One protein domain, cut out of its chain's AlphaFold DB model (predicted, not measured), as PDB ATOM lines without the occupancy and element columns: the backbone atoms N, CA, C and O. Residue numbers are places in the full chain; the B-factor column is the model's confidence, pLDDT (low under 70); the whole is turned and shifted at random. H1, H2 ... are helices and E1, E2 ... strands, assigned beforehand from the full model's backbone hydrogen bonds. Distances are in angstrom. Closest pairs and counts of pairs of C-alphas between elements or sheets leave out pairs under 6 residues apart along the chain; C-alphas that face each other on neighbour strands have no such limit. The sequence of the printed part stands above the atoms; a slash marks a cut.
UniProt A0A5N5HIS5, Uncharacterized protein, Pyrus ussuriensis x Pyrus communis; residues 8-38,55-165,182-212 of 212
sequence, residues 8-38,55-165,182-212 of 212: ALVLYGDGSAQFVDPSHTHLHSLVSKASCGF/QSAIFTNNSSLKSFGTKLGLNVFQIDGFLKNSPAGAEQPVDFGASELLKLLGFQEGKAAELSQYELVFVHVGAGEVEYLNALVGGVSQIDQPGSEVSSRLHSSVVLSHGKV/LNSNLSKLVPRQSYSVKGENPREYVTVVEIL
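AT A GLANCE: This is residues 8 to 38, 55 to 165 and 182 to 212 of the 212 residues of an uncharacterized protein of Pyrus ussuriensis x Pyrus communis (UniProt A0A5N5HIS5). A twisted sheet of six strands forms the core, with H6 and H2 over one face and H3 over the other: three layers, helices on both faces of a sheet. H5 packs on H6, and residues 182 to 207 make a long stretch with no named element. The 173 printed residues include E1 H1 H2 E2 H3 E3 H4 H5 E4 H6 E5 E6 in chain order; the class is mixed, helices and strands, with 83 residues in named elements, under half. The sheet, in order E3 E2 E4 E1 E5 E6, is mixed; the whole is compact, radius of gyration of the C-alphas 16.3 A, spanning 43 by 39 by 30 A.

HOW THE PARTS SIT: Start at E1, residues 8 to 13, an inner strand parallel to E4, residues 120 to 125, and E5, residues 154 to 159; N 10 and O 121 at 2.8 A and N 9 and O 155 at 2.9 A are within hydrogen-bond range. H1, residues 16 to 19, is only just not on the sheet, with 4 pairs of C-alphas within 10 A. H2, residues 25 to 33, has a height of 10.0 A over the sheet. It touches H6, residues 130 to 143, at a steep tilt of 58 degrees, with residues 134 to 138 of H6 alone; the closest C-alphas are those of His 26 and Gly 138, 5.2 A. H6 runs along E1, at 8 degrees on the local plane. E2, residues 56 to 59, is parallel to E4, with N 59 and O 122 at 2.8 A. H3, residues 63 to 72, and E3, residues 75 to 77, complete a strand-helix-strand unit with E2, two parallel neighbour strands joined through a helix, its crossover right-handed; N 77 and O 58 are 2.8 A apart. H4, residues 79 to 83, only grazes the sheet, as does H5, residues 93 to 104. Two split units, another strand between their own, are also right-handed: E3, H4 H5, E4 and E4, H6, E5. H5 touches H6, closest at the C-alphas of Asp 95 and Gly 139, 5.1 A. E6, residues 208 to 211, is antiparallel to E5, with N 158 and O 209 at 2.8 A. In H2 to H6 every O i to N i+4 pair is within hydrogen-bond range; H1 is too short for one.

IN THESE COORDINATES: Find C-alpha 8 at (-14.031, 3.101, 16.773), where E1 begins its 16.3 A. H6 runs 20.2 A from C-alpha 130 at (-3.719, 20.922, 18.308); E6 ends at C-alpha 211, (-19.123, 10.864, 21.163).

THE WHOLE: The cuts after residues 38 and 165 leave C-alpha gaps of 20.3 A and 18.7 A. The link H5 to E4 is long. Look for low pLDDT, under 70, in 54 residues, among them 182 to 212.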
ATOM      1  N   ALA A   8     -14.514   2.025  15.924       90.38
ATOM      2  CA  ALA A   8     -14.031   3.101  16.773       90.38
ATOM      3  C   ALA A   8     -12.832   3.846  16.176       90.38
ATOM      4  O   ALA A   8     -11.842   3.240  15.762       90.38
ATOM      5  N   LEU A   9     -12.907   5.176  16.208       93.12
ATOM      6  CA  LEU A   9     -11.795   6.083  15.947       93.12
ATOM      7  C   LEU A   9     -11.434   6.819  17.240       93.12
ATOM      8  O   LEU A   9     -12.251   7.541  17.806       93.12
ATOM      9  N   VAL A  10     -10.193   6.667  17.697       91.75
ATOM     10  CA  VAL A  10      -9.683   7.339  18.896       91.75
ATOM     11  C   VAL A  10      -8.555   8.284  18.506       91.75
ATOM     12  O   VAL A  10      -7.469   7.849  18.124       91.75
ATOM     13  N   LEU A  11      -8.798   9.585  18.627       91.62
ATOM     14  CA  LEU A  11      -7.799  10.629  18.427       91.62
ATOM     15  C   LEU A  11      -7.172  10.997  19.776       91.62
ATOM     16  O   LEU A  11      -7.854  11.414  20.710       91.62
ATOM     17  N   TYR A  12      -5.859  10.844  19.882       88.00
ATOM     18  CA  TYR A  12      -5.097  11.042  21.107       88.00
ATOM     19  C   TYR A  12      -4.076  12.167  20.907       88.00
ATOM     20  O   TYR A  12      -3.078  11.989  20.214       88.00
ATOM     21  N   GLY A  13      -4.346  13.333  21.492       84.19
ATOM     22  CA  GLY A  13      -3.435  14.477  21.528       84.19
ATOM     23  C   GLY A  13      -2.757  14.563  22.889       84.19
ATOM     24  O   GLY A  13      -3.277  15.235  23.776       84.19
ATOM     25  N   ASP A  14      -1.644  13.859  23.086       75.12
ATOM     26  CA  ASP A  14      -0.969  13.830  24.388       75.12
ATOM     27  C   ASP A  14      -0.416  15.216  24.756       75.12
ATOM     28  O   ASP A  14       0.355  15.813  24.006       75.12
ATOM     29  N   GLY A  15      -0.834  15.748  25.907       73.88
ATOM     30  CA  GLY A  15      -0.463  17.092  26.359       73.88
ATOM     31  C   GLY A  15      -1.091  18.240  25.559       73.88
ATOM     32  O   GLY A  15      -0.720  19.393  25.772       73.88
ATOM     33  N   SER A  16      -2.050  17.970  24.665       78.62
ATOM     34  CA  SER A  16      -2.622  18.995  23.783       78.62
ATOM     35  C   SER A  16      -3.660  19.900  24.456       78.62
ATOM     36  O   SER A  16      -3.958  20.974  23.942       78.62
ATOM     37  N   ALA A  17      -4.192  19.508  25.619       79.38
ATOM     38  CA  ALA A  17      -5.260  20.244  26.304       79.38
ATOM     39  C   ALA A  17      -4.911  21.711  26.615       79.38
ATOM     40  O   ALA A  17      -5.762  22.582  26.466       79.38
ATOM     41  N   GLN A  18      -3.663  21.998  27.000       74.06
ATOM     42  CA  GLN A  18      -3.223  23.359  27.339       74.06
ATOM     43  C   GLN A  18      -3.127  24.302  26.129       74.06
ATOM     44  O   GLN A  18      -3.042  25.513  26.305       74.06
ATOM     45  N   PHE A  19      -3.129  23.752  24.913       78.94
ATOM     46  CA  PHE A  19      -3.051  24.521  23.673       78.94
ATOM     47  C   PHE A  19      -4.439  24.791  23.068       78.94
ATOM     48  O   PHE A  19      -4.544  25.481  22.060       78.94
ATOM     49  N   VAL A  20      -5.521  24.277  23.668       81.75
ATOM     50  CA  VAL A  20      -6.881  24.526  23.176       81.75
ATOM     51  C   VAL A  20      -7.329  25.943  23.526       81.75
ATOM     52  O   VAL A  20      -7.659  26.248  24.670       81.75
ATOM     53  N   ASP A  21      -7.421  26.795  22.510       82.56
ATOM     54  CA  ASP A  21      -8.025  28.130  22.592       82.56
ATOM     55  C   ASP A  21      -9.370  28.240  21.818       82.56
ATOM     56  O   ASP A  21      -9.788  27.282  21.156       82.56
ATOM     57  N   PRO A  22     -10.096  29.379  21.897       83.19
ATOM     58  CA  PRO A  22     -11.390  29.584  21.229       83.19
ATOM     59  C   PRO A  22     -11.409  29.437  19.695       83.19
ATOM     60  O   PRO A  22     -12.484  29.251  19.126       83.19
ATOM     61  N   SER A  23     -10.265  29.521  19.015       85.06
ATOM     62  CA  SER A  23     -10.147  29.331  17.563       85.06
ATOM     63  C   SER A  23     -10.351  27.873  17.125       85.06
ATOM     64  O   SER A  23     -10.718  27.625  15.973       85.06
ATOM     65  N   HIS A  24     -10.219  26.907  18.042       87.00
ATOM     66  CA  HIS A  24     -10.428  25.476  17.797       87.00
ATOM     67  C   HIS A  24     -11.915  25.096  17.754       87.00
ATOM     68  O   HIS A  24     -12.432  24.333  18.574       87.00
ATOM     69  N   THR A  25     -12.639  25.668  16.795       89.19
ATOM     70  CA  THR A  25     -14.103  25.582  16.702       89.19
ATOM     71  C   THR A  25     -14.631  24.156  16.548       89.19
ATOM     72  O   THR A  25     -15.716  23.865  17.052       89.19
ATOM     73  N   HIS A  26     -13.890  23.251  15.903       89.25
ATOM     74  CA  HIS A  26     -14.308  21.860  15.729       89.25
ATOM     75  C   HIS A  26     -14.187  21.065  17.027       89.25
ATOM     76  O   HIS A  26     -15.110  20.325  17.350       89.25
ATOM     77  N   LEU A  27     -13.125  21.272  17.813       85.25
ATOM     78  CA  LEU A  27     -13.005  20.682  19.150       85.25
ATOM     79  C   LEU A  27     -14.111  21.192  20.080       85.25
ATOM     80  O   LEU A  27     -14.779  20.393  20.732       85.25
ATOM     81  N   HIS A  28     -14.375  22.504  20.085       84.12
ATOM     82  CA  HIS A  28     -15.471  23.077  20.881       84.12
ATOM     83  C   HIS A  28     -16.844  22.564  20.424       84.12
ATOM     84  O   HIS A  28     -17.701  22.250  21.253       84.12
ATOM     85  N   SER A  29     -17.061  22.431  19.112       83.44
ATOM     86  CA  SER A  29     -18.302  21.874  18.560       83.44
ATOM     87  C   SER A  29     -18.477  20.400  18.923       83.44
ATOM     88  O   SER A  29     -19.573  20.010  19.330       83.44
ATOM     89  N   LEU A  30     -17.407  19.606  18.835       82.12
ATOM     90  CA  LEU A  30     -17.388  18.200  19.232       82.12
ATOM     91  C   LEU A  30     -17.803  18.069  20.698       82.12
ATOM     92  O   LEU A  30     -18.796  17.417  20.997       82.12
ATOM     93  N   VAL A  31     -17.127  18.789  21.597       75.44
ATOM     94  CA  VAL A  31     -17.433  18.806  23.036       75.44
ATOM     95  C   VAL A  31     -18.886  19.185  23.318       75.44
ATOM     96  O   VAL A  31     -19.511  18.598  24.195       75.44
ATOM     97  N   SER A  32     -19.449  20.142  22.573       75.38
ATOM     98  CA  SER A  32     -20.837  20.578  22.777       75.38
ATOM     99  C   SER A  32     -21.891  19.499  22.478       75.38
ATOM    100  O   SER A  32     -23.021  19.614  22.950       75.38
ATOM    101  N   LYS A  33     -21.532  18.480  21.686       73.88
ATOM    102  CA  LYS A  33     -22.412  17.378  21.253       73.88
ATOM    103  C   LYS A  33     -22.051  16.040  21.901       73.88
ATOM    104  O   LYS A  33     -22.887  15.148  21.964       73.88
ATOM    105  N   ALA A  34     -20.807  15.921  22.342       67.38
ATOM    106  CA  ALA A  34     -20.227  14.752  22.969       67.38
ATOM    107  C   ALA A  34     -20.870  14.418  24.319       67.38
ATOM    108  O   ALA A  34     -21.379  15.286  25.032       67.38
ATOM    109  N   SER A  35     -20.755  13.154  24.716       58.81
ATOM    110  CA  SER A  35     -21.078  12.678  26.057       58.81
ATOM    111  C   SER A  35     -19.841  12.061  26.696       58.81
ATOM    112  O   SER A  35     -19.256  11.136  26.153       58.81
ATOM    113  N   CYS A  36     -19.443  12.503  27.883       53.19
ATOM    114  CA  CYS A  36     -18.304  11.886  28.560       53.19
ATOM    115  C   CYS A  36     -18.655  10.453  29.024       53.19
ATOM    116  O   CYS A  36     -19.518  10.305  29.898       53.19
ATOM    117  N   GLY A  37     -17.978   9.431  28.485       47.25
ATOM    118  CA  GLY A  37     -18.152   8.014  28.824       47.25
ATOM    119  C   GLY A  37     -16.847   7.315  29.243       47.25
ATOM    120  O   GLY A  37     -15.841   7.968  29.544       47.25
ATOM    121  N   PHE A  38     -16.887   5.979  29.317       45.06
ATOM    122  CA  PHE A  38     -15.731   5.126  29.612       45.06
ATOM    123  C   PHE A  38     -15.526   4.085  28.520       45.06
ATOM    124  O   PHE A  38     -16.313   3.145  28.397       45.06
ATOM    125  N   GLN A  55      -9.335  -6.413  15.035       89.31
ATOM    126  CA  GLN A  55      -8.257  -5.862  14.220       89.31
ATOM    127  C   GLN A  55      -8.100  -4.381  14.538       89.31
ATOM    128  O   GLN A  55      -9.009  -3.576  14.327       89.31
ATOM    129  N   SER A  56      -6.936  -4.005  15.059       91.62
ATOM    130  CA  SER A  56      -6.694  -2.649  15.542       91.62
ATOM    131  C   SER A  56      -5.375  -2.077  15.046       91.62
ATOM    132  O   SER A  56      -4.407  -2.803  14.798       91.62
ATOM    133  N   ALA A  57      -5.342  -0.757  14.878       95.25
ATOM    134  CA  ALA A  57      -4.180  -0.037  14.376       95.25
ATOM    135  C   ALA A  57      -3.886   1.220  15.195       95.25
ATOM    136  O   ALA A  57      -4.789   1.833  15.759       95.25
ATOM    137  N   ILE A  58      -2.616   1.624  15.230       94.06
ATOM    138  CA  ILE A  58      -2.162   2.894  15.794       94.06
ATOM    139  C   ILE A  58      -1.281   3.643  14.795       94.06
ATOM    140  O   ILE A  58      -0.267   3.130  14.320       94.06
ATOM    141  N   PHE A  59      -1.647   4.891  14.519       93.81
ATOM    142  CA  PHE A  59      -0.882   5.830  13.708       93.81
ATOM    143  C   PHE A  59      -0.143   6.783  14.636       93.81
ATOM    144  O   PHE A  59      -0.761   7.550  15.372       93.81
ATOM    145  N   THR A  60       1.188   6.718  14.651       91.56
ATOM    146  CA  THR A  60       1.998   7.536  15.556       91.56
ATOM    147  C   THR A  60       3.426   7.727  15.053       91.56
ATOM    148  O   THR A  60       4.039   6.832  14.466       91.56
ATOM    149  N   ASN A  61       4.004   8.893  15.335       90.06
ATOM    150  CA  ASN A  61       5.440   9.125  15.175       90.06
ATOM    151  C   ASN A  61       6.239   8.791  16.445       90.06
ATOM    152  O   ASN A  61       7.444   8.556  16.353       90.06
ATOM    153  N   ASN A  62       5.579   8.698  17.604       89.38
ATOM    154  CA  ASN A  62       6.213   8.502  18.903       89.38
ATOM    155  C   ASN A  62       6.767   7.072  19.046       89.38
ATOM    156  O   ASN A  62       6.033   6.090  18.943       89.38
ATOM    157  N   SER A  63       8.071   6.936  19.298       89.56
ATOM    158  CA  SER A  63       8.751   5.635  19.393       89.56
ATOM    159  C   SER A  63       8.275   4.778  20.570       89.56
ATOM    160  O   SER A  63       8.166   3.557  20.427       89.56
ATOM    161  N   SER A  64       7.939   5.395  21.704       88.81
ATOM    162  CA  SER A  64       7.382   4.701  22.867       88.81
ATOM    163  C   SER A  64       6.009   4.116  22.548       88.81
ATOM    164  O   SER A  64       5.775   2.943  22.830       88.81
ATOM    165  N   LEU A  65       5.136   4.882  21.882       87.81
ATOM    166  CA  LEU A  65       3.824   4.395  21.443       87.81
ATOM    167  C   LEU A  65       3.928   3.334  20.347       87.81
ATOM    168  O   LEU A  65       3.137   2.397  20.357       87.81
ATOM    169  N   LYS A  66       4.934   3.405  19.463       91.56
ATOM    170  CA  LYS A  66       5.224   2.313  18.517       91.56
ATOM    171  C   LYS A  66       5.549   1.021  19.263       91.56
ATOM    172  O   LYS A  66       4.908   0.001  19.037       91.56
ATOM    173  N   SER A  67       6.506   1.074  20.194       85.94
ATOM    174  CA  SER A  67       6.902  -0.096  20.990       85.94
ATOM    175  C   SER A  67       5.740  -0.652  21.814       85.94
ATOM    176  O   SER A  67       5.554  -1.866  21.893       85.94
ATOM    177  N   PHE A  68       4.951   0.235  22.419       87.00
ATOM    178  CA  PHE A  68       3.786  -0.129  23.211       87.00
ATOM    179  C   PHE A  68       2.684  -0.761  22.355       87.00
ATOM    180  O   PHE A  68       2.216  -1.845  22.687       87.00
ATOM    181  N   GLY A  69       2.340  -0.150  21.218       86.81
ATOM    182  CA  GLY A  69       1.355  -0.683  20.280       86.81
ATOM    183  C   GLY A  69       1.722  -2.080  19.787       86.81
ATOM    184  O   GLY A  69       0.889  -2.979  19.846       86.81
ATOM    185  N   THR A  70       2.989  -2.313  19.427       87.19
ATOM    186  CA  THR A  70       3.465  -3.653  19.042       87.19
ATOM    187  C   THR A  70       3.300  -4.672  20.172       87.19
ATOM    188  O   THR A  70       2.891  -5.801  19.919       87.19
ATOM    189  N   LYS A  71       3.572  -4.292  21.428       86.19
ATOM    190  CA  LYS A  71       3.378  -5.182  22.590       86.19
ATOM    191  C   LYS A  71       1.909  -5.510  22.850       86.19
ATOM    192  O   LYS A  71       1.621  -6.599  23.333       86.19
ATOM    193  N   LEU A  72       1.005  -4.582  22.544       83.69
ATOM    194  CA  LEU A  72      -0.440  -4.791  22.638       83.69
ATOM    195  C   LEU A  72      -1.021  -5.570  21.446       83.69
ATOM    196  O   LEU A  72      -2.198  -5.910  21.470       83.69
ATOM    197  N   GLY A  73      -0.218  -5.860  20.418       86.69
ATOM    198  CA  GLY A  73      -0.686  -6.517  19.198       86.69
ATOM    199  C   GLY A  73      -1.415  -5.584  18.227       86.69
ATOM    200  O   GLY A  73      -2.133  -6.072  17.362       86.69
ATOM    201  N   LEU A  74      -1.237  -4.263  18.355       90.56
ATOM    202  CA  LEU A  74      -1.758  -3.287  17.396       90.56
ATOM    203  C   LEU A  74      -0.894  -3.272  16.132       90.56
ATOM    204  O   LEU A  74       0.336  -3.357  16.200       90.56
ATOM    205  N   ASN A  75      -1.522  -3.037  14.983       93.88
ATOM    206  CA  ASN A  75      -0.812  -2.700  13.755       93.88
ATOM    207  C   ASN A  75      -0.279  -1.262  13.848       93.88
ATOM    208  O   ASN A  75      -1.046  -0.315  13.990       93.88
ATOM    209  N   VAL A  76       1.040  -1.079  13.800       94.00
ATOM    210  CA  VAL A  76       1.681   0.222  14.055       94.00
ATOM    211  C   VAL A  76       2.122   0.881  12.749       94.00
ATOM    212  O   VAL A  76       2.928   0.317  12.011       94.00
ATOM    213  N   PHE A  77       1.681   2.116  12.512       93.56
ATOM    214  CA  PHE A  77       1.999   2.903  11.320       93.56
ATOM    215  C   PHE A  77       2.584   4.273  11.676       93.56
ATOM    216  O   PHE A  77       2.282   4.850  12.721       93.56
ATOM    217  N   GLN A  78       3.425   4.821  10.790       90.94
ATOM    218  CA  GLN A  78       3.862   6.215  10.900       90.94
ATOM    219  C   GLN A  78       2.765   7.145  10.383       90.94
ATOM    220  O   GLN A  78       2.307   6.984   9.254       90.94
ATOM    221  N   ILE A  79       2.385   8.136  11.189       86.12
ATOM    222  CA  ILE A  79       1.333   9.091  10.822       86.12
ATOM    223  C   ILE A  79       1.805  10.054   9.720       86.12
ATOM    224  O   ILE A  79       1.068  10.317   8.774       86.12
ATOM    225  N   ASP A  80       3.072  10.476   9.760       80.88
ATOM    226  CA  ASP A  80       3.658  11.366   8.750       80.88
ATOM    227  C   ASP A  80       3.570  10.802   7.334       80.88
ATOM    228  O   ASP A  80       3.192  11.502   6.396       80.88
ATOM    229  N   GLY A  81       3.930   9.527   7.184       70.81
ATOM    230  CA  GLY A  81       3.895   8.840   5.898       70.81
ATOM    231  C   GLY A  81       2.478   8.543   5.421       70.81
ATOM    232  O   GLY A  81       2.281   8.362   4.230       70.81
ATOM    233  N   PHE A  82       1.496   8.502   6.320       75.00
ATOM    234  CA  PHE A  82       0.098   8.254   5.974       75.00
ATOM    235  C   PHE A  82      -0.575   9.518   5.419       75.00
ATOM    236  O   PHE A  82      -1.226   9.471   4.380       75.00
ATOM    237  N   LEU A  83      -0.343  10.666   6.057       67.31
ATOM    238  CA  LEU A  83      -1.012  11.930   5.727       67.31
ATOM    239  C   LEU A  83      -0.368  12.687   4.559       67.31
ATOM    240  O   LEU A  83      -1.044  13.415   3.836       67.31
ATOM    241  N   LYS A  84       0.942  12.515   4.345       60.53
ATOM    242  CA  LYS A  84       1.682  13.173   3.250       60.53
ATOM    243  C   LYS A  84       1.425  12.545   1.873       60.53
ATOM    244  O   LYS A  84       1.882  13.092   0.875       60.53
ATOM    245  N   ASN A  85       0.675  11.442   1.800       60.88
ATOM    246  CA  ASN A  85       0.370  10.731   0.554       60.88
ATOM    247  C   ASN A  85      -0.854  11.278  -0.203       60.88
ATOM    248  O   ASN A  85      -1.336  10.602  -1.112       60.88
ATOM    249  N   SER A  86      -1.360  12.470   0.144       59.47
ATOM    250  CA  SER A  86      -2.458  13.081  -0.615       59.47
ATOM    251  C   SER A  86      -2.069  13.180  -2.102       59.47
ATOM    252  O   SER A  86      -0.991  13.702  -2.417       59.47
ATOM    253  N   PRO A  87      -2.883  12.641  -3.030       57.88
ATOM    254  CA  PRO A  87      -2.564  12.676  -4.449       57.88
ATOM    255  C   PRO A  87      -2.421  14.124  -4.932       57.88
ATOM    256  O   PRO A  87      -3.181  15.010  -4.543       57.88
ATOM    257  N   ALA A  88      -1.425  14.373  -5.788       51.81
ATOM    258  CA  ALA A  88      -1.137  15.707  -6.305       51.81
ATOM    259  C   ALA A  88      -2.386  16.307  -6.986       51.81
ATOM    260  O   ALA A  88      -2.800  15.837  -8.045       51.81
ATOM    261  N   GLY A  89      -2.976  17.337  -6.367       58.09
ATOM    262  CA  GLY A  89      -4.189  18.015  -6.841       58.09
ATOM    263  C   GLY A  89      -5.493  17.675  -6.102       58.09
ATOM    264  O   GLY A  89      -6.542  18.136  -6.547       58.09
ATOM    265  N   ALA A  90      -5.456  16.897  -5.014       56.12
ATOM    266  CA  ALA A  90      -6.628  16.558  -4.200       56.12
ATOM    267  C   ALA A  90      -6.841  17.493  -2.986       56.12
ATOM    268  O   ALA A  90      -6.078  18.438  -2.783       56.12
ATOM    269  N   GLU A  91      -7.924  17.225  -2.241       58.09
ATOM    270  CA  GLU A  91      -8.440  17.919  -1.045       58.09
ATOM    271  C   GLU A  91      -7.359  18.340  -0.030       58.09
ATOM    272  O   GLU A  91      -6.219  17.863  -0.067       58.09
ATOM    273  N   GLN A  92      -7.706  19.238   0.908       64.75
ATOM    274  CA  GLN A  92      -6.757  19.634   1.951       64.75
ATOM    275  C   GLN A  92      -6.210  18.375   2.659       64.75
ATOM    276  O   GLN A  92      -6.970  17.433   2.885       64.75
ATOM    277  N   PRO A  93      -4.914  18.324   3.037       64.69
ATOM    278  CA  PRO A  93      -4.285  17.122   3.606       64.69
ATOM    279  C   PRO A  93      -5.039  16.503   4.793       64.69
ATOM    280  O   PRO A  93      -4.919  15.312   5.065       64.69
ATOM    281  N   VAL A  94      -5.818  17.322   5.496       68.12
ATOM    282  CA  VAL A  94      -6.637  16.922   6.638       68.12
ATOM    283  C   VAL A  94      -7.940  16.228   6.219       68.12
ATOM    284  O   VAL A  94      -8.300  15.227   6.835       68.12
ATOM    285  N   ASP A  95      -8.610  16.697   5.164       76.00
ATOM    286  CA  ASP A  95      -9.823  16.062   4.619       76.00
ATOM    287  C   ASP A  95      -9.480  14.681   4.033       76.00
ATOM    288  O   ASP A  95     -10.155  13.677   4.290       76.00
ATOM    289  N   PHE A  96      -8.326  14.601   3.360       76.81
ATOM    290  CA  PHE A  96      -7.728  13.337   2.934       76.81
ATOM    291  C   PHE A  96      -7.418  12.416   4.129       76.81
ATOM    292  O   PHE A  96      -7.728  11.226   4.103       76.81
ATOM    293  N   GLY A  97      -6.849  12.962   5.209       86.19
ATOM    294  CA  GLY A  97      -6.560  12.203   6.426       86.19
ATOM    295  C   GLY A  97      -7.813  11.617   7.081       86.19
ATOM    296  O   GLY A  97      -7.822  10.439   7.438       86.19
ATOM    297  N   ALA A  98      -8.883  12.405   7.210       89.75
ATOM    298  CA  ALA A  98     -10.150  11.947   7.776       89.75
ATOM    299  C   ALA A  98     -10.788  10.836   6.927       89.75
ATOM    300  O   ALA A  98     -11.177   9.797   7.464       89.75
ATOM    301  N   SER A  99     -10.856  11.020   5.606       90.25
ATOM    302  CA  SER A  99     -11.458  10.037   4.700       90.25
ATOM    303  C   SER A  99     -10.685   8.716   4.655       90.25
ATOM    304  O   SER A  99     -11.304   7.654   4.729       90.25
ATOM    305  N   GLU A 100      -9.348   8.740   4.620       91.50
ATOM    306  CA  GLU A 100      -8.553   7.506   4.645       91.50
ATOM    307  C   GLU A 100      -8.646   6.782   5.999       91.50
ATOM    308  O   GLU A 100      -8.766   5.557   6.019       91.50
ATOM    309  N   LEU A 101      -8.685   7.493   7.134       93.12
ATOM    310  CA  LEU A 101      -8.917   6.858   8.443       93.12
ATOM    311  C   LEU A 101     -10.286   6.173   8.514       93.12
ATOM    312  O   LEU A 101     -10.396   5.042   8.989       93.12
ATOM    313  N   LEU A 102     -11.329   6.838   8.020       92.88
ATOM    314  CA  LEU A 102     -12.677   6.276   7.991       92.88
ATOM    315  C   LEU A 102     -12.779   5.088   7.027       92.88
ATOM    316  O   LEU A 102     -13.427   4.092   7.345       92.88
ATOM    317  N   LYS A 103     -12.054   5.114   5.910       93.75
ATOM    318  CA  LYS A 103     -11.964   3.996   4.964       93.75
ATOM    319  C   LYS A 103     -11.290   2.763   5.560       93.75
ATOM    320  O   LYS A 103     -11.739   1.649   5.298       93.75
ATOM    321  N   LEU A 104     -10.271   2.933   6.405       93.81
ATOM    322  CA  LEU A 104      -9.684   1.824   7.170       93.81
ATOM    323  C   LEU A 104     -10.714   1.158   8.097       93.81
ATOM    324  O   LEU A 104     -10.732  -0.066   8.244       93.81
ATOM    325  N   LEU A 105     -11.618   1.964   8.655       93.06
ATOM    326  CA  LEU A 105     -12.791   1.525   9.408       93.06
ATOM    327  C   LEU A 105     -13.960   1.117   8.486       93.06
ATOM    328  O   LEU A 105     -15.097   1.013   8.928       93.06
ATOM    329  N   GLY A 106     -13.738   0.882   7.192       92.81
ATOM    330  CA  GLY A 106     -14.776   0.425   6.267       92.81
ATOM    331  C   GLY A 106     -15.909   1.430   6.036       92.81
ATOM    332  O   GLY A 106     -17.022   1.015   5.708       92.81
ATOM    333  N   PHE A 107     -15.662   2.726   6.230       92.00
ATOM    334  CA  PHE A 107     -16.579   3.801   5.863       92.00
ATOM    335  C   PHE A 107     -16.094   4.491   4.588       92.00
ATOM    336  O   PHE A 107     -15.000   5.050   4.550       92.00
ATOM    337  N   GLN A 108     -16.906   4.468   3.536       88.25
ATOM    338  CA  GLN A 108     -16.563   5.082   2.255       88.25
ATOM    339  C   GLN A 108     -17.811   5.710   1.635       88.25
ATOM    340  O   GLN A 108     -18.879   5.099   1.646       88.25
ATOM    341  N   GLU A 109     -17.690   6.945   1.136       83.19
ATOM    342  CA  GLU A 109     -18.797   7.688   0.503       83.19
ATOM    343  C   GLU A 109     -20.079   7.741   1.368       83.19
ATOM    344  O   GLU A 109     -21.201   7.640   0.872       83.19
ATOM    345  N   GLY A 110     -19.919   7.858   2.693       79.75
ATOM    346  CA  GLY A 110     -21.034   7.932   3.648       79.75
ATOM    347  C   GLY A 110     -21.737   6.599   3.944       79.75
ATOM    348  O   GLY A 110     -22.767   6.595   4.622       79.75
ATOM    349  N   LYS A 111     -21.201   5.472   3.461       84.62
ATOM    350  CA  LYS A 111     -21.729   4.119   3.695       84.62
ATOM    351  C   LYS A 111     -20.790   3.283   4.548       84.62
ATOM    352  O   LYS A 111     -19.576   3.474   4.509       84.62
ATOM    353  N   ALA A 112     -21.352   2.313   5.266       87.75
ATOM    354  CA  ALA A 112     -20.590   1.318   6.011       87.75
ATOM    355  C   ALA A 112     -20.526  -0.004   5.232       87.75
ATOM    356  O   ALA A 112     -21.545  -0.662   4.986       87.75
ATOM    357  N   ALA A 113     -19.312  -0.412   4.867       87.44
ATOM    358  CA  ALA A 113     -19.034  -1.741   4.334       87.44
ATOM    359  C   ALA A 113     -19.345  -2.825   5.380       87.44
ATOM    360  O   ALA A 113     -19.409  -2.534   6.573       87.44
ATOM    361  N   GLU A 114     -19.530  -4.076   4.956       83.75
ATOM    362  CA  GLU A 114     -19.677  -5.208   5.889       83.75
ATOM    363  C   GLU A 114     -18.349  -5.533   6.579       83.75
ATOM    364  O   GLU A 114     -18.298  -5.679   7.798       83.75
ATOM    365  N   LEU A 115     -17.266  -5.553   5.801       83.81
ATOM    366  CA  LEU A 115     -15.911  -5.792   6.280       83.81
ATOM    367  C   LEU A 115     -15.147  -4.472   6.397       83.81
ATOM    368  O   LEU A 115     -15.296  -3.578   5.560       83.81
ATOM    369  N   SER A 116     -14.306  -4.365   7.418       88.56
ATOM    370  CA  SER A 116     -13.331  -3.287   7.573       88.56
ATOM    371  C   SER A 116     -11.933  -3.869   7.726       88.56
ATOM    372  O   SER A 116     -11.768  -5.029   8.100       88.56
ATOM    373  N   GLN A 117     -10.915  -3.069   7.410       91.19
ATOM    374  CA  GLN A 117      -9.531  -3.476   7.649       91.19
ATOM    375  C   GLN A 117      -9.225  -3.474   9.149       91.19
ATOM    376  O   GLN A 117      -8.523  -4.355   9.640       91.19
ATOM    377  N   TYR A 118      -9.773  -2.489   9.860       92.44
ATOM    378  CA  TYR A 118      -9.700  -2.383  11.308       92.44
ATOM    379  C   TYR A 118     -11.081  -2.077  11.884       92.44
ATOM    380  O   TYR A 118     -11.930  -1.457  11.244       92.44
ATOM    381  N   GLU A 119     -11.303  -2.506  13.114       90.56
ATOM    382  CA  GLU A 119     -12.481  -2.174  13.919       90.56
ATOM    383  C   GLU A 119     -12.170  -1.054  14.916       90.56
ATOM    384  O   GLU A 119     -13.073  -0.355  15.368       90.56
ATOM    385  N   LEU A 120     -10.884  -0.852  15.226       91.50
ATOM    386  CA  LEU A 120     -10.396   0.177  16.136       91.50
ATOM    387  C   LEU A 120      -9.128   0.833  15.583       91.50
ATOM    388  O   LEU A 120      -8.105   0.177  15.387       91.50
ATOM    389  N   VAL A 121      -9.175   2.146  15.371       94.81
ATOM    390  CA  VAL A 121      -8.024   2.935  14.922       94.81
ATOM    391  C   VAL A 121      -7.694   4.000  15.959       94.81
ATOM    392  O   VAL A 121      -8.514   4.856  16.278       94.81
ATOM    393  N   PHE A 122      -6.460   3.965  16.454       93.62
ATOM    394  CA  PHE A 122      -5.864   5.015  17.268       93.62
ATOM    395  C   PHE A 122      -5.029   5.945  16.390       93.62
ATOM    396  O   PHE A 122      -4.208   5.497  15.590       93.62
ATOM    397  N   VAL A 123      -5.171   7.247  16.589       93.81
ATOM    398  CA  VAL A 123      -4.352   8.266  15.932       93.81
ATOM    399  C   VAL A 123      -3.725   9.123  17.012       93.81
ATOM    400  O   VAL A 123      -4.426   9.834  17.722       93.81
ATOM    401  N   HIS A 124      -2.407   9.046  17.152       91.56
ATOM    402  CA  HIS A 124      -1.672   9.897  18.073       91.56
ATOM    403  C   HIS A 124      -1.104  11.109  17.338       91.56
ATOM    404  O   HIS A 124      -0.314  10.967  16.398       91.56
ATOM    405  N   VAL A 125      -1.433  12.279  17.866       86.12
ATOM    406  CA  VAL A 125      -0.955  13.594  17.447       86.12
ATOM    407  C   VAL A 125      -0.110  14.167  18.589       86.12
ATOM    408  O   VAL A 125      -0.474  14.024  19.757       86.12
ATOM    409  N   GLY A 126       1.054  14.735  18.276       79.38
ATOM    410  CA  GLY A 126       1.995  15.214  19.286       79.38
ATOM    411  C   GLY A 126       1.531  16.486  20.000       79.38
ATOM    412  O   GLY A 126       0.652  17.213  19.532       79.38
ATOM    413  N   ALA A 127       2.170  16.777  21.136       67.69
ATOM    414  CA  ALA A 127       1.988  18.039  21.843       67.69
ATOM    415  C   ALA A 127       2.361  19.219  20.925       67.69
ATOM    416  O   ALA A 127       3.458  19.249  20.367       67.69
ATOM    417  N   GLY A 128       1.452  20.186  20.780       69.12
ATOM    418  CA  GLY A 128       1.631  21.356  19.909       69.12
ATOM    419  C   GLY A 128       1.089  21.202  18.484       69.12
ATOM    420  O   GLY A 128       1.264  22.106  17.679       69.12
ATOM    421  N   GLU A 129       0.416  20.093  18.167       82.94
ATOM    422  CA  GLU A 129      -0.271  19.877  16.883       82.94
ATOM    423  C   GLU A 129      -1.808  19.946  17.054       82.94
ATOM    424  O   GLU A 129      -2.573  19.216  16.413       82.94
ATOM    425  N   VAL A 130      -2.289  20.804  17.962       83.44
ATOM    426  CA  VAL A 130      -3.719  20.922  18.308       83.44
ATOM    427  C   VAL A 130      -4.554  21.465  17.145       83.44
ATOM    428  O   VAL A 130      -5.703  21.062  16.971       83.44
ATOM    429  N   GLU A 131      -3.961  22.293  16.288       87.75
ATOM    430  CA  GLU A 131      -4.582  22.816  15.075       87.75
ATOM    431  C   GLU A 131      -4.865  21.684  14.090       87.75
ATOM    432  O   GLU A 131      -5.958  21.606  13.523       87.75
ATOM    433  N   TYR A 132      -3.904  20.767  13.936       86.56
ATOM    434  CA  TYR A 132      -4.072  19.574  13.115       86.56
ATOM    435  C   TYR A 132      -5.171  18.673  13.685       86.56
ATOM    436  O   TYR A 132      -6.054  18.235  12.951       86.56
ATOM    437  N   LEU A 133      -5.168  18.449  15.002       88.44
ATOM    438  CA  LEU A 133      -6.202  17.660  15.664       88.44
ATOM    439  C   LEU A 133      -7.597  18.278  15.493       88.44
ATOM    440  O   LEU A 133      -8.548  17.569  15.173       88.44
ATOM    441  N   ASN A 134      -7.726  19.594  15.667       89.88
ATOM    442  CA  ASN A 134      -8.975  20.320  15.458       89.88
ATOM    443  C   ASN A 134      -9.461  20.198  14.012       89.88
ATOM    444  O   ASN A 134     -10.639  19.928  13.780       89.88
ATOM    445  N   ALA A 135      -8.563  20.351  13.043       90.75
ATOM    446  CA  ALA A 135      -8.906  20.193  11.641       90.75
ATOM    447  C   ALA A 135      -9.348  18.744  11.341       90.75
ATOM    448  O   ALA A 135     -10.361  18.544  10.674       90.75
ATOM    449  N   LEU A 136      -8.652  17.736  11.885       90.81
ATOM    450  CA  LEU A 136      -8.988  16.320  11.694       90.81
ATOM    451  C   LEU A 136     -10.361  15.975  12.280       90.81
ATOM    452  O   LEU A 136     -11.162  15.307  11.630       90.81
ATOM    453  N   VAL A 137     -10.663  16.483  13.478       90.56
ATOM    454  CA  VAL A 137     -11.997  16.386  14.091       90.56
ATOM    455  C   VAL A 137     -13.055  17.030  13.199       90.56
ATOM    456  O   VAL A 137     -14.140  16.471  13.035       90.56
ATOM    457  N   GLY A 138     -12.739  18.178  12.594       90.44
ATOM    458  CA  GLY A 138     -13.592  18.841  11.612       90.44
ATOM    459  C   GLY A 138     -13.884  17.960  10.399       90.44
ATOM    460  O   GLY A 138     -15.052  17.768  10.071       90.44
ATOM    461  N   GLY A 139     -12.851  17.380   9.784       90.75
ATOM    462  CA  GLY A 139     -12.982  16.489   8.626       90.75
ATOM    463  C   GLY A 139     -13.808  15.236   8.931       90.75
ATOM    464  O   GLY A 139     -14.736  14.912   8.193       90.75
ATOM    465  N   VAL A 140     -13.556  14.578  10.070       90.88
ATOM    466  CA  VAL A 140     -14.365  13.426  10.516       90.88
ATOM    467  C   VAL A 140     -15.822  13.840  10.718       90.88
ATOM    468  O   VAL A 140     -16.714  13.188  10.185       90.88
ATOM    469  N   SER A 141     -16.069  14.965  11.396       88.00
ATOM    470  CA  SER A 141     -17.428  15.471  11.652       88.00
ATOM    471  C   SER A 141     -18.189  15.852  10.377       88.00
ATOM    472  O   SER A 141     -19.417  15.849  10.368       88.00
ATOM    473  N   GLN A 142     -17.489  16.225   9.302       88.56
ATOM    474  CA  GLN A 142     -18.124  16.524   8.016       88.56
ATOM    475  C   GLN A 142     -18.621  15.264   7.307       88.56
ATOM    476  O   GLN A 142     -19.652  15.326   6.638       88.56
ATOM    477  N   ILE A 143     -17.904  14.148   7.454       88.00
ATOM    478  CA  ILE A 143     -18.270  12.845   6.883       88.00
ATOM    479  C   ILE A 143     -19.332  12.168   7.761       88.00
ATOM    480  O   ILE A 143     -20.285  11.572   7.255       88.00
ATOM    481  N   ASP A 144     -19.194  12.315   9.076       85.56
ATOM    482  CA  ASP A 144     -20.077  11.779  10.103       85.56
ATOM    483  C   ASP A 144     -21.334  12.647  10.321       85.56
ATOM    484  O   ASP A 144     -21.586  13.212  11.387       85.56
ATOM    485  N   GLN A 145     -22.131  12.820   9.262       81.38
ATOM    486  CA  GLN A 145     -23.357  13.620   9.334       81.38
ATOM    487  C   GLN A 145     -24.467  12.867  10.085       81.38
ATOM    488  O   GLN A 145     -24.647  11.668   9.850       81.38
ATOM    489  N   PRO A 146     -25.289  13.551  10.906       79.75
ATOM    490  CA  PRO A 146     -26.416  12.930  11.596       79.75
ATOM    491  C   PRO A 146     -27.361  12.192  10.641       79.75
ATOM    492  O   PRO A 146     -27.824  12.754   9.647       79.75
ATOM    493  N   GLY A 147     -27.677  10.935  10.960       77.50
ATOM    494  CA  GLY A 147     -28.560  10.093  10.146       77.50
ATOM    495  C   GLY A 147     -27.860   9.392   8.979       77.50
ATOM    496  O   GLY A 147     -28.514   8.659   8.238       77.50
ATOM    497  N   SER A 148     -26.545   9.581   8.821       81.81
ATOM    498  CA  SER A 148     -25.727   8.776   7.913       81.81
ATOM    499  C   SER A 148     -25.489   7.376   8.480       81.81
ATOM    500  O   SER A 148     -25.533   7.156   9.695       81.81
ATOM    501  N   GLU A 149     -25.168   6.420   7.604       85.25
ATOM    502  CA  GLU A 149     -24.774   5.081   8.048       85.25
ATOM    503  C   GLU A 149     -23.479   5.119   8.877       85.25
ATOM    504  O   GLU A 149     -23.334   4.332   9.812       85.25
ATOM    505  N   VAL A 150     -22.589   6.077   8.584       86.00
ATOM    506  CA  VAL A 150     -21.375   6.348   9.368       86.00
ATOM    507  C   VAL A 150     -21.749   6.709  10.804       86.00
ATOM    508  O   VAL A 150     -21.359   5.984  11.711       86.00
ATOM    509  N   SER A 151     -22.620   7.700  11.009       83.56
ATOM    510  CA  SER A 151     -23.032   8.155  12.354       83.56
ATOM    511  C   SER A 151     -23.738   7.110  13.195       83.56
ATOM    512  O   SER A 151     -23.723   7.168  14.417       83.56
ATOM    513  N   SER A 152     -24.352   6.116  12.555       82.62
ATOM    514  CA  SER A 152     -25.000   5.022  13.278       82.62
ATOM    515  C   SER A 152     -24.028   3.942  13.766       82.62
ATOM    516  O   SER A 152     -24.447   3.044  14.497       82.62
ATOM    517  N   ARG A 153     -22.763   3.973  13.322       85.56
ATOM    518  CA  ARG A 153     -21.793   2.886  13.543       85.56
ATOM    519  C   ARG A 153     -20.387   3.347  13.909       85.56
ATOM    520  O   ARG A 153     -19.587   2.512  14.322       85.56
ATOM    521  N   LEU A 154     -20.056   4.619  13.730       88.25
ATOM    522  CA  LEU A 154     -18.770   5.186  14.099       88.25
ATOM    523  C   LEU A 154     -18.838   5.705  15.533       88.25
ATOM    524  O   LEU A 154     -19.567   6.642  15.824       88.25
ATOM    525  N   HIS A 155     -18.014   5.135  16.402       87.94
ATOM    526  CA  HIS A 155     -17.748   5.675  17.724       87.94
ATOM    527  C   HIS A 155     -16.473   6.518  17.680       87.94
ATOM    528  O   HIS A 155     -15.388   5.997  17.402       87.94
ATOM    529  N   SER A 156     -16.579   7.813  17.960       86.00
ATOM    530  CA  SER A 156     -15.440   8.735  17.887       86.00
ATOM    531  C   SER A 156     -15.070   9.260  19.268       86.00
ATOM    532  O   SER A 156     -15.908   9.772  20.004       86.00
ATOM    533  N   SER A 157     -13.791   9.180  19.633       85.62
ATOM    534  CA  SER A 157     -13.287   9.709  20.906       85.62
ATOM    535  C   SER A 157     -12.066  10.592  20.694       85.62
ATOM    536  O   SER A 157     -11.182  10.264  19.908       85.62
ATOM    537  N   VAL A 158     -11.994  11.698  21.432       86.56
ATOM    538  CA  VAL A 158     -10.856  12.617  21.469       86.56
ATOM    539  C   VAL A 158     -10.346  12.735  22.898       86.56
ATOM    540  O   VAL A 158     -11.078  13.085  23.824       86.56
ATOM    541  N   VAL A 159      -9.062  12.460  23.081       85.44
ATOM    542  CA  VAL A 159      -8.386  12.490  24.378       85.44
ATOM    543  C   VAL A 159      -7.221  13.468  24.284       85.44
ATOM    544  O   VAL A 159      -6.264  13.218  23.559       85.44
ATOM    545  N   LEU A 160      -7.308  14.589  25.006       80.50
ATOM    546  CA  LEU A 160      -6.340  15.698  24.917       80.50
ATOM    547  C   LEU A 160      -5.325  15.745  26.066       80.50
ATOM    548  O   LEU A 160      -4.370  16.517  26.052       80.50
ATOM    549  N   SER A 161      -5.590  15.011  27.140       71.38
ATOM    550  CA  SER A 161      -4.705  14.923  28.298       71.38
ATOM    551  C   SER A 161      -5.113  13.748  29.173       71.38
ATOM    552  O   SER A 161      -6.276  13.339  29.192       71.38
ATOM    553  N   HIS A 162      -4.148  13.223  29.922       60.12
ATOM    554  CA  HIS A 162      -4.371  12.230  30.963       60.12
ATOM    555  C   HIS A 162      -3.517  12.592  32.188       60.12
ATOM    556  O   HIS A 162      -2.403  13.086  32.046       60.12
ATOM    557  N   GLY A 163      -4.030  12.371  33.399       49.75
ATOM    558  CA  GLY A 163      -3.294  12.673  34.634       49.75
ATOM    559  C   GLY A 163      -3.413  14.123  35.129       49.75
ATOM    560  O   GLY A 163      -4.296  14.877  34.724       49.75
ATOM    561  N   LYS A 164      -2.564  14.483  36.102       41.19
ATOM    562  CA  LYS A 164      -2.587  15.775  36.803       41.19
ATOM    563  C   LYS A 164      -1.671  16.765  36.080       41.19
ATOM    564  O   LYS A 164      -0.463  16.559  36.067       41.19
ATOM    565  N   VAL A 165      -2.235  17.836  35.525       43.41
ATOM    566  CA  VAL A 165      -1.453  18.973  35.017       43.41
ATOM    567  C   VAL A 165      -0.823  19.669  36.229       43.41
ATOM    568  O   VAL A 165      -1.529  20.075  37.150       43.41
ATOM    569  N   LEU A 182       6.267   3.914  41.728       41.81
ATOM    570  CA  LEU A 182       5.412   2.804  41.290       41.81
ATOM    571  C   LEU A 182       4.323   2.495  42.333       41.81
ATOM    572  O   LEU A 182       4.064   1.354  42.703       41.81
ATOM    573  N   ASN A 183       3.650   3.535  42.818       41.88
ATOM    574  CA  ASN A 183       2.401   3.383  43.527       41.88
ATOM    575  C   ASN A 183       1.290   3.193  42.501       41.88
ATOM    576  O   ASN A 183       1.087   4.025  41.619       41.88
ATOM    577  N   SER A 184       0.573   2.085  42.675       43.62
ATOM    578  CA  SER A 184      -0.796   1.784  42.244       43.62
ATOM    579  C   SER A 184      -1.711   3.028  42.270       43.62
ATOM    580  O   SER A 184      -2.518   3.231  43.175       43.62
ATOM    581  N   ASN A 185      -1.531   3.923  41.301       46.22
ATOM    582  CA  ASN A 185      -2.290   5.161  41.132       46.22
ATOM    583  C   ASN A 185      -3.155   5.097  39.868       46.22
ATOM    584  O   ASN A 185      -4.136   5.827  39.782       46.22
ATOM    585  N   LEU A 186      -2.875   4.163  38.948       42.53
ATOM    586  CA  LEU A 186      -3.794   3.818  37.857       42.53
ATOM    587  C   LEU A 186      -5.112   3.236  38.396       42.53
ATOM    588  O   LEU A 186      -6.169   3.499  37.842       42.53
ATOM    589  N   SER A 187      -5.062   2.529  39.530       37.34
ATOM    590  CA  SER A 187      -6.242   2.022  40.253       37.34
ATOM    591  C   SER A 187      -7.084   3.126  40.909       37.34
ATOM    592  O   SER A 187      -8.223   2.884  41.296       37.34
ATOM    593  N   LYS A 188      -6.527   4.338  41.041       37.91
ATOM    594  CA  LYS A 188      -7.186   5.523  41.612       37.91
ATOM    595  C   LYS A 188      -7.644   6.510  40.544       37.91
ATOM    596  O   LYS A 188      -8.172   7.566  40.895       37.91
ATOM    597  N   LEU A 189      -7.427   6.203  39.263       38.12
ATOM    598  CA  LEU A 189      -7.988   6.975  38.165       38.12
ATOM    599  C   LEU A 189      -9.498   6.756  38.166       38.12
ATOM    600  O   LEU A 189     -10.020   5.853  37.523       38.12
ATOM    601  N   VAL A 190     -10.199   7.583  38.936       36.81
ATOM    602  CA  VAL A 190     -11.633   7.772  38.768       36.81
ATOM    603  C   VAL A 190     -11.766   8.773  37.633       36.81
ATOM    604  O   VAL A 190     -11.262   9.895  37.765       36.81
ATOM    605  N   PRO A 191     -12.384   8.399  36.513       36.75
ATOM    606  CA  PRO A 191     -12.564   9.336  35.429       36.75
ATOM    607  C   PRO A 191     -13.376  10.532  35.930       36.75
ATOM    608  O   PRO A 191     -14.471  10.389  36.478       36.75
ATOM    609  N   ARG A 192     -12.815  11.727  35.793       35.72
ATOM    610  CA  ARG A 192     -13.532  12.961  36.091       35.72
ATOM    611  C   ARG A 192     -14.080  13.465  34.770       35.72
ATOM    612  O   ARG A 192     -13.299  13.847  33.906       35.72
ATOM    613  N   GLN A 193     -15.405  13.408  34.609       36.34
ATOM    614  CA  GLN A 193     -16.075  14.093  33.506       36.34
ATOM    615  C   GLN A 193     -15.631  15.551  33.522       36.34
ATOM    616  O   GLN A 193     -15.805  16.259  34.514       36.34
ATOM    617  N   SER A 194     -15.051  15.984  32.423       43.88
ATOM    618  CA  SER A 194     -14.543  17.327  32.265       43.88
ATOM    619  C   SER A 194     -15.237  17.940  31.062       43.88
ATOM    620  O   SER A 194     -14.756  17.796  29.944       43.88
ATOM    621  N   TYR A 195     -16.393  18.561  31.298       42.50
ATOM    622  CA  TYR A 195     -16.741  19.856  30.709       42.50
ATOM    623  C   TYR A 195     -17.948  20.460  31.443       42.50
ATOM    624  O   TYR A 195     -18.986  19.820  31.605       42.50
ATOM    625  N   SER A 196     -17.825  21.718  31.873       31.23
ATOM    626  CA  SER A 196     -18.974  22.559  32.218       31.23
ATOM    627  C   SER A 196     -19.329  23.409  31.002       31.23
ATOM    628  O   SER A 196     -18.656  24.390  30.701       31.23
ATOM    629  N   VAL A 197     -20.406  23.052  30.301       37.06
ATOM    630  CA  VAL A 197     -21.035  23.931  29.307       37.06
ATOM    631  C   VAL A 197     -21.942  24.918  30.043       37.06
ATOM    632  O   VAL A 197     -23.083  24.591  30.359       37.06
ATOM    633  N   LYS A 198     -21.408  26.108  30.343       33.53
ATOM    634  CA  LYS A 198     -22.077  27.430  30.319       33.53
ATOM    635  C   LYS A 198     -21.236  28.452  31.089       33.53
ATOM    636  O   LYS A 198     -21.259  28.473  32.310       33.53
ATOM    637  N   GLY A 199     -20.577  29.342  30.351       34.84
ATOM    638  CA  GLY A 199     -20.417  30.749  30.737       34.84
ATOM    639  C   GLY A 199     -19.627  31.115  31.996       34.84
ATOM    640  O   GLY A 199     -19.628  32.294  32.322       34.84
ATOM    641  N   GLU A 200     -18.940  30.202  32.676       33.09
ATOM    642  CA  GLU A 200     -18.062  30.553  33.797       33.09
ATOM    643  C   GLU A 200     -16.791  29.701  33.805       33.09
ATOM    644  O   GLU A 200     -16.827  28.518  33.474       33.09
ATOM    645  N   ASN A 201     -15.692  30.383  34.142       31.03
ATOM    646  CA  ASN A 201     -14.278  30.001  34.218       31.03
ATOM    647  C   ASN A 201     -13.898  28.546  33.859       31.03
ATOM    648  O   ASN A 201     -14.391  27.612  34.498       31.03
ATOM    649  N   PRO A 202     -12.935  28.344  32.930       37.50
ATOM    650  CA  PRO A 202     -12.406  27.017  32.632       37.50
ATOM    651  C   PRO A 202     -11.895  26.374  33.922       37.50
ATOM    652  O   PRO A 202     -11.043  26.929  34.616       37.50
ATOM    653  N   ARG A 203     -12.447  25.210  34.274       35.91
ATOM    654  CA  ARG A 203     -11.852  24.383  35.318       35.91
ATOM    655  C   ARG A 203     -10.654  23.678  34.710       35.91
ATOM    656  O   ARG A 203     -10.777  23.026  33.677       35.91
ATOM    657  N   GLU A 204      -9.518  23.803  35.381       33.72
ATOM    658  CA  GLU A 204      -8.387  22.906  35.197       33.72
ATOM    659  C   GLU A 204      -8.861  21.450  35.334       33.72
ATOM    660  O   GLU A 204      -9.866  21.179  35.992       33.72
ATOM    661  N   TYR A 205      -8.098  20.516  34.771       37.88
ATOM    662  CA  TYR A 205      -8.214  19.059  34.938       37.88
ATOM    663  C   TYR A 205      -9.021  18.312  33.863       37.88
ATOM    664  O   TYR A 205     -10.237  18.163  33.953       37.88
ATOM    665  N   VAL A 206      -8.233  17.704  32.961       37.19
ATOM    666  CA  VAL A 206      -8.554  16.637  31.994       37.19
ATOM    667  C   VAL A 206      -9.590  17.058  30.947       37.19
ATOM    668  O   VAL A 206     -10.436  17.901  31.182       37.19
ATOM    669  N   THR A 207      -9.479  16.565  29.719       37.62
ATOM    670  CA  THR A 207     -10.513  16.735  28.684       37.62
ATOM    671  C   THR A 207     -10.540  15.448  27.880       37.62
ATOM    672  O   THR A 207      -9.741  15.250  26.965       37.62
ATOM    673  N   VAL A 208     -11.406  14.531  28.315       38.81
ATOM    674  CA  VAL A 208     -11.784  13.332  27.561       38.81
ATOM    675  C   VAL A 208     -13.157  13.606  26.967       38.81
ATOM    676  O   VAL A 208     -14.117  13.856  27.696       38.81
ATOM    677  N   VAL A 209     -13.226  13.602  25.642       42.19
ATOM    678  CA  VAL A 209     -14.427  13.896  24.865       42.19
ATOM    679  C   VAL A 209     -14.772  12.628  24.104       42.19
ATOM    680  O   VAL A 209     -14.053  12.233  23.195       42.19
ATOM    681  N   GLU A 210     -15.844  11.960  24.493       37.28
ATOM    682  CA  GLU A 210     -16.345  10.763  23.816       37.28
ATOM    683  C   GLU A 210     -17.659  11.130  23.118       37.28
ATOM    684  O   GLU A 210     -18.484  11.845  23.683       37.28
ATOM    685  N   ILE A 211     -17.840  10.742  21.860       40.75
ATOM    686  CA  ILE A 211     -19.123  10.864  21.163       40.75
ATOM    687  C   ILE A 211     -19.648   9.450  20.944       40.75
ATOM    688  O   ILE A 211     -18.972   8.646  20.300       40.75
ATOM    689  N   LEU A 212     -20.830   9.190  21.518       36.62
ATOM    690  CA  LEU A 212     -21.624   7.979  21.306       36.62
ATOM    691  C   LEU A 212     -22.222   7.935  19.902       36.62
ATOM    692  O   LEU A 212     -22.758   8.986  19.478       36.62
TER     693      LEU A 212